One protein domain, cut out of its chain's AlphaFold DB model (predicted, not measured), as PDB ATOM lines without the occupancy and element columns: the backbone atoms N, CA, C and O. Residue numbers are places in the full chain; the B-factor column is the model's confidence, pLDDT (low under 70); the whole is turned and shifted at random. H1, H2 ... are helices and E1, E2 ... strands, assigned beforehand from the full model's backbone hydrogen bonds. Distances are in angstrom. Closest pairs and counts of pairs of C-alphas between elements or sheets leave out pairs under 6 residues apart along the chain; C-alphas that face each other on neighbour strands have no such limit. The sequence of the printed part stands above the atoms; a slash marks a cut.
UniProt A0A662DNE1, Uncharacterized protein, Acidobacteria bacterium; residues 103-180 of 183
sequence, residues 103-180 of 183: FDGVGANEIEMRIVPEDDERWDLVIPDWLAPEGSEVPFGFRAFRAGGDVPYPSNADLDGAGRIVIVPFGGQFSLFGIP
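AT A GLANCE: This is residues 103 to 180 of the 183 residues of an uncharacterized protein of Acidobacteria bacterium (UniProt A0A662DNE1). Two small sheets make a rounded body: the three strands E1, E5 and E4 at one end, the hairpin of E2 and E3 at the other. A long loop, residues 116 to 141, bridges them, reaching E4 with residues 125 to 126 and folding back to E3, while the short helix H1 only grazes the larger sheet. The printed part has 78 residues, in the order E1, E2, E3, H1, E4, E5; both sheets are antiparallel, and the class is mostly strand, with under half of the residues in named elements. It is compact, with a radius of gyration of the C-alphas of 11.5 A and spans of 29 by 26 by 22 A.

HOW THE PARTS SIT: Begin at E1, residues 103 to 107, an edge strand antiparallel to E5, residues 173 to 179, at 158 degrees; look for N 174 and O 106, 2.8 A apart. On the other side of E5 is E4, residues 164 to 170, its hairpin partner at 154 degrees, with N 166 and O 177 2.8 A apart. E2, residues 111 to 115, and E1 meet only through their link. E2 forms an antiparallel hairpin with E3, residues 142 to 146, at 148 degrees; N 112 and O 145 are 2.8 A apart. E2 and E5 are only just apart, at 8.2 A. Residues 125 to 126 pair parallel with residues 165 to 166 of E4. H1, residues 156 to 160, only grazes the larger sheet with residues 158 to 159; its closest C-alpha to E4 is that of Leu 159, 6.4 A from that of Ile 165. Its O i to N i+4 pair is within hydrogen-bond range.

IN THESE COORDINATES: Find C-alpha 103 at (-145.857, -127.344, -154.233), where E1 begins its 13.4 A. E2 is 13.4 A long, E3 13.6 A and H1 6.1 A. E4 runs 19.1 A from C-alpha 164 at (-148.214, -115.864, -150.106), and E5 18.9 A to C-alpha 179 at (-151.851, -119.486, -149.169).

THE WHOLE: The C-alphas of Asp 119 and Gly 171, the two farthest apart, are 32.0 A from each other. The link from E2 to E3 is long, and the printed part has no cut. The mean pLDDT of the printed part is 93.6, and no printed residue is under 70.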
ATOM      1  N   PHE A 103    -146.963-127.294-153.281       92.06
ATOM      2  CA  PHE A 103    -145.857-127.344-154.233       92.06
ATOM      3  C   PHE A 103    -144.934-128.516-153.885       92.06
ATOM      4  O   PHE A 103    -144.994-129.072-152.787       92.06
ATOM      5  N   ASP A 104    -144.053-128.881-154.815       87.44
ATOM      6  CA  ASP A 104    -143.068-129.930-154.568       87.44
ATOM      7  C   ASP A 104    -142.125-129.528-153.423       87.44
ATOM      8  O   ASP A 104    -141.548-128.440-153.427       87.44
ATOM      9  N   GLY A 105    -141.959-130.428-152.453       90.56
ATOM     10  CA  GLY A 105    -141.007-130.267-151.358       90.56
ATOM     11  C   GLY A 105    -139.581-130.678-151.736       90.56
ATOM     12  O   GLY A 105    -139.341-131.357-152.736       90.56
ATOM     13  N   VAL A 106    -138.621-130.292-150.898       95.56
ATOM     14  CA  VAL A 106    -137.188-130.600-151.066       95.56
ATOM     15  C   VAL A 106    -136.580-131.107-149.765       95.56
ATOM     16  O   VAL A 106    -137.098-130.831-148.683       95.56
ATOM     17  N   GLY A 107    -135.476-131.850-149.843       96.88
ATOM     18  CA  GLY A 107    -134.722-132.236-148.654       96.88
ATOM     19  C   GLY A 107    -134.136-131.015-147.945       96.88
ATOM     20  O   GLY A 107    -133.695-130.061-148.588       96.88
ATOM     21  N   ALA A 108    -134.080-131.042-146.612       94.06
ATOM     22  CA  ALA A 108    -133.533-129.926-145.839       94.06
ATOM     23  C   ALA A 108    -132.057-129.637-146.169       94.06
ATOM     24  O   ALA A 108    -131.622-128.492-146.154       94.06
ATOM     25  N   ASN A 109    -131.295-130.665-146.544       95.81
ATOM     26  CA  ASN A 109    -129.903-130.549-146.983       95.81
ATOM     27  C   ASN A 109    -129.736-129.949-148.391       95.81
ATOM     28  O   ASN A 109    -128.606-129.734-148.827       95.81
ATOM     29  N   GLU A 110    -130.829-129.729-149.121       96.50
ATOM     30  CA  GLU A 110    -130.829-129.085-150.438       96.50
ATOM     31  C   GLU A 110    -131.065-127.574-150.352       96.50
ATOM     32  O   GLU A 110    -131.040-126.909-151.389       96.50
ATOM     33  N   ILE A 111    -131.293-127.039-149.148       96.62
ATOM     34  CA  ILE A 111    -131.592-125.631-148.900       96.62
ATOM     35  C   ILE A 111    -130.586-125.033-147.919       96.62
ATOM     36  O   ILE A 111    -130.142-125.677-146.974       96.62
ATOM     37  N   GLU A 112    -130.237-123.776-148.159       96.56
ATOM     38  CA  GLU A 112    -129.408-122.948-147.297       96.56
ATOM     39  C   GLU A 112    -130.140-121.632-147.020       96.56
ATOM     40  O   GLU A 112    -130.624-120.983-147.951       96.56
ATOM     41  N   MET A 113    -130.213-121.240-145.748       97.06
ATOM     42  CA  MET A 113    -130.740-119.939-145.339       97.06
ATOM     43  C   MET A 113    -129.619-118.909-145.368       97.06
ATOM     44  O   MET A 113    -128.536-119.154-144.835       97.06
ATOM     45  N   ARG A 114    -129.864-117.761-145.998       97.12
ATOM     46  CA  ARG A 114    -128.872-116.688-146.135       97.12
ATOM     47  C   ARG A 114    -129.487-115.344-145.796       97.12
ATOM     48  O   ARG A 114    -130.624-115.089-146.183       97.12
ATOM     49  N   ILE A 115    -128.706-114.490-145.139       97.44
ATOM     50  CA  ILE A 115    -129.051-113.079-144.946       97.44
ATOM     51  C   ILE A 115    -129.128-112.410-146.320       97.44
ATOM     52  O   ILE A 115    -128.251-112.628-147.161       97.44
ATOM     53  N   VAL A 116    -130.162-111.604-146.540       96.62
ATOM     54  CA  VAL A 116    -130.350-110.820-147.768       96.62
ATOM     55  C   VAL A 116    -130.536-109.340-147.419       96.62
ATOM     56  O   VAL A 116    -130.977-109.043-146.311       96.62
ATOM     57  N   PRO A 117    -130.166-108.400-148.307       94.94
ATOM     58  CA  PRO A 117    -130.494-106.987-148.121       94.94
ATOM     59  C   PRO A 117    -132.003-106.735-148.285       94.94
ATOM     60  O   PRO A 117    -132.674-107.509-148.962       94.94
ATOM     61  N   GLU A 118    -132.496-105.608-147.754       92.25
ATOM     62  CA  GLU A 118    -133.909-105.181-147.848       92.25
ATOM     63  C   GLU A 118    -134.473-105.257-149.282       92.25
ATOM     64  O   GLU A 118    -135.578-105.746-149.494       92.25
ATOM     65  N   ASP A 119    -133.694-104.843-150.292       92.50
ATOM     66  CA  ASP A 119    -134.111-104.861-151.707       92.50
ATOM     67  C   ASP A 119    -134.406-106.276-152.255       92.50
ATOM     68  O   ASP A 119    -135.110-106.417-153.258       92.50
ATOM     69  N   ASP A 120    -133.855-107.319-151.624       91.94
ATOM     70  CA  ASP A 120    -134.019-108.726-152.011       91.94
ATOM     71  C   ASP A 120    -135.013-109.480-151.107       91.94
ATOM     72  O   ASP A 120    -135.269-110.678-151.321       91.94
ATOM     73  N   GLU A 121    -135.582-108.805-150.106       92.44
ATOM     74  CA  GLU A 121    -136.606-109.376-149.245       92.44
ATOM     75  C   GLU A 121    -137.866-109.734-150.028       92.44
ATOM     76  O   GLU A 121    -138.274-109.086-150.995       92.44
ATOM     77  N   ARG A 122    -138.509-110.813-149.586       93.25
ATOM     78  CA  ARG A 122    -139.750-111.310-150.168       93.25
ATOM     79  C   ARG A 122    -140.803-111.344-149.092       93.25
ATOM     80  O   ARG A 122    -140.906-112.314-148.355       93.25
ATOM     81  N   TRP A 123    -141.575-110.269-149.004       90.62
ATOM     82  CA  TRP A 123    -142.627-110.167-147.996       90.62
ATOM     83  C   TRP A 123    -143.702-111.224-148.215       90.62
ATOM     84  O   TRP A 123    -144.302-111.694-147.266       90.62
ATOM     85  N   ASP A 124    -143.907-111.669-149.451       93.12
ATOM     86  CA  ASP A 124    -144.798-112.768-149.814       93.12
ATOM     87  C   ASP A 124    -144.278-114.172-149.445       93.12
ATOM     88  O   ASP A 124    -144.943-115.167-149.743       93.12
ATOM     89  N   LEU A 125    -143.124-114.276-148.783       95.62
ATOM     90  CA  LEU A 125    -142.536-115.526-148.317       95.62
ATOM     91  C   LEU A 125    -142.498-115.574-146.783       95.62
ATOM     92  O   LEU A 125    -141.832-114.767-146.147       95.62
ATOM     93  N   VAL A 126    -143.152-116.577-146.203       96.19
ATOM     94  CA  VAL A 126    -143.131-116.861-144.764       96.19
ATOM     95  C   VAL A 126    -142.122-117.972-144.498       96.19
ATOM     96  O   VAL A 126    -142.272-119.095-144.997       96.19
ATOM     97  N   ILE A 127    -141.087-117.662-143.718       95.88
ATOM     98  CA  ILE A 127    -140.074-118.620-143.265       95.88
ATOM     99  C   ILE A 127    -140.042-118.591-141.736       95.88
ATOM    100  O   ILE A 127    -139.993-117.494-141.180       95.88
ATOM    101  N   PRO A 128    -140.043-119.754-141.064       95.19
ATOM    102  CA  PRO A 128    -139.886-119.815-139.618       95.19
ATOM    103  C   PRO A 128    -138.637-119.099-139.106       95.19
ATOM    104  O   PRO A 128    -137.550-119.246-139.676       95.19
ATOM    105  N   ASP A 129    -138.778-118.397-137.990       94.25
ATOM    106  CA  ASP A 129    -137.750-117.510-137.445       94.25
ATOM    107  C   ASP A 129    -136.550-118.300-136.910       94.25
ATOM    108  O   ASP A 129    -135.406-117.866-137.035       94.25
ATOM    109  N   TRP A 130    -136.763-119.518-136.398       92.75
ATOM    110  CA  TRP A 130    -135.667-120.382-135.924       92.75
ATOM    111  C   TRP A 130    -134.750-120.892-137.043       92.75
ATOM    112  O   TRP A 130    -133.719-121.511-136.766       92.75
ATOM    113  N   LEU A 131    -135.123-120.690-138.309       94.38
ATOM    114  CA  LEU A 131    -134.271-120.990-139.459       94.38
ATOM    115  C   LEU A 131    -133.395-119.798-139.858       94.38
ATOM    116  O   LEU A 131    -132.503-119.961-140.696       94.38
ATOM    117  N   ALA A 132    -133.645-118.618-139.290       95.44
ATOM    118  CA  ALA A 132    -132.913-117.412-139.615       95.44
ATOM    119  C   ALA A 132    -131.427-117.548-139.227       95.44
ATOM    120  O   ALA A 132    -131.101-117.988-138.118       95.44
ATOM    121  N   PRO A 133    -130.493-117.177-140.119       96.25
ATOM    122  CA  PRO A 133    -129.088-117.046-139.761       96.25
ATOM    123  C   PRO A 133    -128.876-116.021-138.639       96.25
ATOM    124  O   PRO A 133    -129.612-115.043-138.509       96.25
ATOM    125  N   GLU A 134    -127.813-116.201-137.852       94.69
ATOM    126  CA  GLU A 134    -127.432-115.220-136.832       94.69
ATOM    127  C   GLU A 134    -127.179-113.844-137.475       94.69
ATOM    128  O   GLU A 134    -126.351-113.716-138.380       94.69
ATOM    129  N   GLY A 135    -127.877-112.816-136.984       93.19
ATOM    130  CA  GLY A 135    -127.790-111.442-137.491       93.19
ATOM    131  C   GLY A 135    -128.882-111.038-138.486       93.19
ATOM    132  O   GLY A 135    -128.842-109.909-138.964       93.19
ATOM    133  N   SER A 136    -129.839-111.917-138.791       93.88
ATOM    134  CA  SER A 136    -131.041-111.575-139.562       93.88
ATOM    135  C   SER A 136    -132.049-110.735-138.770       93.88
ATOM    136  O   SER A 136    -132.164-110.866-137.551       93.88
ATOM    137  N   GLU A 137    -132.820-109.913-139.484       91.81
ATOM    138  CA  GLU A 137    -133.920-109.108-138.940       91.81
ATOM    139  C   GLU A 137    -135.253-109.861-139.039       91.81
ATOM    140  O   GLU A 137    -136.066-109.592-139.917       91.81
ATOM    141  N   VAL A 138    -135.481-110.831-138.150       91.69
ATOM    142  CA  VAL A 138    -136.688-111.675-138.194       91.69
ATOM    143  C   VAL A 138    -137.992-110.859-138.104       91.69
ATOM    144  O   VAL A 138    -138.044-109.873-137.364       91.69
ATOM    145  N   PRO A 139    -139.045-111.249-138.847       91.50
ATOM    146  CA  PRO A 139    -139.137-112.423-139.720       91.50
ATOM    147  C   PRO A 139    -138.578-112.206-141.139       91.50
ATOM    148  O   PRO A 139    -138.734-113.071-142.000       91.50
ATOM    149  N   PHE A 140    -137.948-111.060-141.406       91.44
ATOM    150  CA  PHE A 140    -137.370-110.686-142.698       91.44
ATOM    151  C   PHE A 140    -135.829-110.730-142.669       91.44
ATOM    152  O   PHE A 140    -135.216-111.391-141.830       91.44
ATOM    153  N   GLY A 141    -135.162-110.119-143.650       94.50
ATOM    154  CA  GLY A 141    -133.701-110.091-143.719       94.50
ATOM    155  C   GLY A 141    -133.025-111.434-144.019       94.50
ATOM    156  O   GLY A 141    -131.802-111.544-143.913       94.50
ATOM    157  N   PHE A 142    -133.764-112.483-144.396       96.94
ATOM    158  CA  PHE A 142    -133.185-113.738-144.884       96.94
ATOM    159  C   PHE A 142    -134.070-114.454-145.901       96.94
ATOM    160  O   PHE A 142    -135.261-114.183-146.041       96.94
ATOM    161  N   ARG A 143    -133.461-115.379-146.647       96.31
ATOM    162  CA  ARG A 143    -134.142-116.169-147.672       96.31
ATOM    163  C   ARG A 143    -133.513-117.549-147.839       96.31
ATOM    164  O   ARG A 143    -132.312-117.731-147.632       96.31
ATOM    165  N   ALA A 144    -134.327-118.510-148.268       96.19
ATOM    166  CA  ALA A 144    -133.884-119.841-148.661       96.19
ATOM    167  C   ALA A 144    -133.331-119.867-150.101       96.19
ATOM    168  O   ALA A 144    -133.914-119.319-151.041       96.19
ATOM    169  N   PHE A 145    -132.209-120.561-150.284       96.81
ATOM    170  CA  PHE A 145    -131.556-120.803-151.572       96.81
ATOM    171  C   PHE A 145    -131.246-122.284-151.745       96.81
ATOM    172  O   PHE A 145    -131.026-123.002-150.774       96.81
ATOM    173  N   ARG A 146    -131.170-122.754-152.992       96.00
ATOM    174  CA  ARG A 146    -130.653-124.092-153.298       96.00
ATOM    175  C   ARG A 146    -129.193-124.204-152.858       96.00
ATOM    176  O   ARG A 146    -128.361-123.374-153.226       96.00
ATOM    177  N   ALA A 147    -128.881-125.263-152.118       94.19
ATOM    178  CA  ALA A 147    -127.545-125.522-151.602       94.19
ATOM    179  C   ALA A 147    -126.502-125.550-152.734       94.19
ATOM    180  O   ALA A 147    -126.687-126.203-153.764       94.19
ATOM    181  N   GLY A 148    -125.387-124.843-152.533       89.94
ATOM    182  CA  GLY A 148    -124.276-124.798-153.490       89.94
ATOM    183  C   GLY A 148    -124.491-123.900-154.717       89.94
ATOM    184  O   GLY A 148    -123.684-123.961-155.645       89.94
ATOM    185  N   GLY A 149    -125.535-123.065-154.740       90.19
ATOM    186  CA  GLY A 149    -125.753-122.064-155.789       90.19
ATOM    187  C   GLY A 149    -126.513-120.833-155.294       90.19
ATOM    188  O   GLY A 149    -126.805-120.721-154.111       90.19
ATOM    189  N   ASP A 150    -126.852-119.929-156.214       91.69
ATOM    190  CA  ASP A 150    -127.555-118.661-155.927       91.69
ATOM    191  C   ASP A 150    -128.995-118.663-156.455       91.69
ATOM    192  O   ASP A 150    -129.555-117.635-156.831       91.69
ATOM    193  N   VAL A 151    -129.601-119.850-156.534       94.19
ATOM    194  CA  VAL A 151    -130.981-120.006-156.998       94.19
ATOM    195  C   VAL A 151    -131.911-119.918-155.788       94.19
ATOM    196  O   VAL A 151    -131.853-120.818-154.946       94.19
ATOM    197  N   PRO A 152    -132.761-118.881-155.680       95.12
ATOM    198  CA  PRO A 152    -133.689-118.767-154.566       95.12
ATOM    199  C   PRO A 152    -134.737-119.881-154.600       95.12
ATOM    200  O   PRO A 152    -135.129-120.362-155.669       95.12
ATOM    201  N   TYR A 153    -135.199-120.271-153.418       94.44
ATOM    202  CA  TYR A 153    -136.232-121.275-153.222       94.44
ATOM    203  C   TYR A 153    -137.211-120.812-152.133       94.44
ATOM    204  O   TYR A 153    -136.768-120.582-151.013       94.44
ATOM    205  N   PRO A 154    -138.519-120.684-152.411       94.38
ATOM    206  CA  PRO A 154    -139.150-120.723-153.733       94.38
ATOM    207  C   PRO A 154    -138.561-119.687-154.703       94.38
ATOM    208  O   PRO A 154    -137.950-118.686-154.301       94.38
ATOM    209  N   SER A 155    -138.722-119.943-156.003       93.19
ATOM    210  CA  SER A 155    -138.263-119.000-157.020       93.19
ATOM    211  C   SER A 155    -139.125-117.735-157.009       93.19
ATOM    212  O   SER A 155    -140.261-117.745-156.538       93.19
ATOM    213  N   ASN A 156    -138.617-116.632-157.570       92.62
ATOM    214  CA  ASN A 156    -139.417-115.408-157.701       92.62
ATOM    215  C   ASN A 156    -140.711-115.650-158.495       92.62
ATOM    216  O   ASN A 156    -141.747-115.117-158.131       92.62
ATOM    217  N   ALA A 157    -140.667-116.498-159.527       90.94
ATOM    218  CA  ALA A 157    -141.841-116.809-160.338       90.94
ATOM    219  C   ALA A 157    -142.910-117.604-159.567       90.94
ATOM    220  O   ALA A 157    -144.096-117.444-159.850       90.94
ATOM    221  N   ASP A 158    -142.503-118.450-158.614       90.94
ATOM    222  CA  ASP A 158    -143.449-119.163-157.750       90.94
ATOM    223  C   ASP A 158    -144.183-118.175-156.841       90.94
ATOM    224  O   ASP A 158    -145.409-118.211-156.752       90.94
ATOM    225  N   LEU A 159    -143.426-117.266-156.218       91.62
ATOM    226  CA  LEU A 159    -143.944-116.245-155.309       91.62
ATOM    227  C   LEU A 159    -144.901-115.276-156.020       91.62
ATOM    228  O   LEU A 159    -146.048-115.124-155.603       91.62
ATOM    229  N   ASP A 160    -144.487-114.743-157.176       89.19
ATOM    230  CA  ASP A 160    -145.288-113.809-157.982       89.19
ATOM    231  C   ASP A 160    -146.637-114.418-158.441       89.19
ATOM    232  O   ASP A 160    -147.553-113.693-158.833       89.19
ATOM    233  N   GLY A 161    -146.768-115.752-158.424       81.62
ATOM    234  CA  GLY A 161    -147.962-116.483-158.855       81.62
ATOM    235  C   GLY A 161    -148.861-117.033-157.740       81.62
ATOM    236  O   GLY A 161    -149.894-117.621-158.069       81.62
ATOM    237  N   ALA A 162    -148.486-116.904-156.461       75.19
ATOM    238  CA  ALA A 162    -149.140-117.613-155.349       75.19
ATOM    239  C   ALA A 162    -149.790-116.710-154.284       75.19
ATOM    240  O   ALA A 162    -150.587-117.209-153.495       75.19
ATOM    241  N   GLY A 163    -149.503-115.405-154.272       80.38
ATOM    242  CA  GLY A 163    -149.980-114.481-153.237       80.38
ATOM    243  C   GLY A 163    -149.068-114.508-152.013       80.38
ATOM    244  O   GLY A 163    -148.274-113.590-151.842       80.38
ATOM    245  N   ARG A 164    -149.145-115.576-151.210       93.75
ATOM    246  CA  ARG A 164    -148.214-115.864-150.106       93.75
ATOM    247  C   ARG A 164    -147.711-117.303-150.220       93.75
ATOM    248  O   ARG A 164    -148.499-118.196-150.529       93.75
ATOM    249  N   ILE A 165    -146.429-117.559-149.966       96.50
ATOM    250  CA  ILE A 165    -145.879-118.918-149.832       96.50
ATOM    251  C   ILE A 165    -145.308-119.113-148.432       96.50
ATOM    252  O   ILE A 165    -144.520-118.297-147.970       96.50
ATOM    253  N   VAL A 166    -145.650-120.230-147.794       97.56
ATOM    254  CA  VAL A 166    -145.122-120.651-146.492       97.56
ATOM    255  C   VAL A 166    -144.157-121.821-146.673       97.56
ATOM    256  O   VAL A 166    -144.495-122.808-147.336       97.56
ATOM    257  N   ILE A 167    -142.963-121.721-146.078       97.25
ATOM    258  CA  ILE A 167    -142.005-122.827-145.970       97.25
ATOM    259  C   ILE A 167    -142.244-123.582-144.663       97.25
ATOM    260  O   ILE A 167    -142.065-123.025-143.585       97.25
ATOM    261  N   VAL A 168    -142.556-124.876-144.752       96.88
ATOM    262  CA  VAL A 168    -142.788-125.733-143.579       96.88
ATOM    263  C   VAL A 168    -141.648-126.751-143.426       96.88
ATOM    264  O   VAL A 168    -141.564-127.690-144.230       96.88
ATOM    265  N   PRO A 169    -140.753-126.588-142.429       95.00
ATOM    266  CA  PRO A 169    -139.706-127.555-142.107       95.00
ATOM    267  C   PRO A 169    -140.262-128.717-141.283       95.00
ATOM    268  O   PRO A 169    -140.527-128.576-140.094       95.00
ATOM    269  N   PHE A 170    -140.388-129.902-141.872       93.56
ATOM    270  CA  PHE A 170    -140.887-131.063-141.139       93.56
ATOM    271  C   PHE A 170    -140.244-132.358-141.630       93.56
ATOM    272  O   PHE A 170    -140.060-132.567-142.828       93.56
ATOM    273  N   GLY A 171    -139.866-133.241-140.701       91.94
ATOM    274  CA  GLY A 171    -139.340-134.570-141.038       91.94
ATOM    275  C   GLY A 171    -138.069-134.569-141.905       91.94
ATOM    276  O   GLY A 171    -137.835-135.522-142.644       91.94
ATOM    277  N   GLY A 172    -137.254-133.509-141.846       93.56
ATOM    278  CA  GLY A 172    -136.056-133.359-142.686       93.56
ATOM    279  C   GLY A 172    -136.338-132.887-144.118       93.56
ATOM    280  O   GLY A 172    -135.463-133.001-144.979       93.56
ATOM    281  N   GLN A 173    -137.533-132.355-144.375       95.94
ATOM    282  CA  GLN A 173    -137.933-131.767-145.651       95.94
ATOM    283  C   GLN A 173    -138.462-130.342-145.461       95.94
ATOM    284  O   GLN A 173    -138.967-129.995-144.395       95.94
ATOM    285  N   PHE A 174    -138.369-129.537-146.516       96.69
ATOM    286  CA  PHE A 174    -139.062-128.261-146.643       96.69
ATOM    287  C   PHE A 174    -140.213-128.424-147.630       96.69
ATOM    288  O   PHE A 174    -139.982-128.605-148.830       96.69
ATOM    289  N   SER A 175    -141.438-128.357-147.119       97.00
ATOM    290  CA  SER A 175    -142.655-128.317-147.933       97.00
ATOM    291  C   SER A 175    -143.051-126.870-148.202       97.00
ATOM    292  O   SER A 175    -142.795-125.993-147.378       97.00
ATOM    293  N   LEU A 176    -143.654-126.618-149.360       96.94
ATOM    294  CA  LEU A 176    -144.066-125.286-149.789       96.94
ATOM    295  C   LEU A 176    -145.579-125.251-149.986       96.94
ATOM    296  O   LEU A 176    -146.136-126.076-150.716       96.94
ATOM    297  N   PHE A 177    -146.224-124.260-149.379       97.31
ATOM    298  CA  PHE A 177    -147.667-124.070-149.466       97.31
ATOM    299  C   PHE A 177    -147.993-122.648-149.895       97.31
ATOM    300  O   PHE A 177    -147.597-121.692-149.240       97.31
ATOM    301  N   GLY A 178    -148.716-122.512-151.001       96.62
ATOM    302  CA  GLY A 178    -149.314-121.251-151.418       96.62
ATOM    303  C   GLY A 178    -150.600-121.015-150.646       96.62
ATOM    304  O   GLY A 178    -151.509-121.844-150.723       96.62
ATOM    305  N   ILE A 179    -150.679-119.899-149.933       95.31
ATOM    306  CA  ILE A 179    -151.851-119.486-149.169       95.31
ATOM    307  C   ILE A 179    -152.551-118.370-149.952       95.31
ATOM    308  O   ILE A 179    -151.899-117.387-150.319       95.31
ATOM    309  N   PRO A 180    -153.848-118.524-150.282       90.31
ATOM    310  CA  PRO A 180    -154.574-117.488-151.001       90.31
ATOM    311  C   PRO A 180    -154.661-116.214-150.155       90.31
ATOM    312  O   PRO A 180    -154.655-116.271-148.930       90.31
TER     313      PRO A 180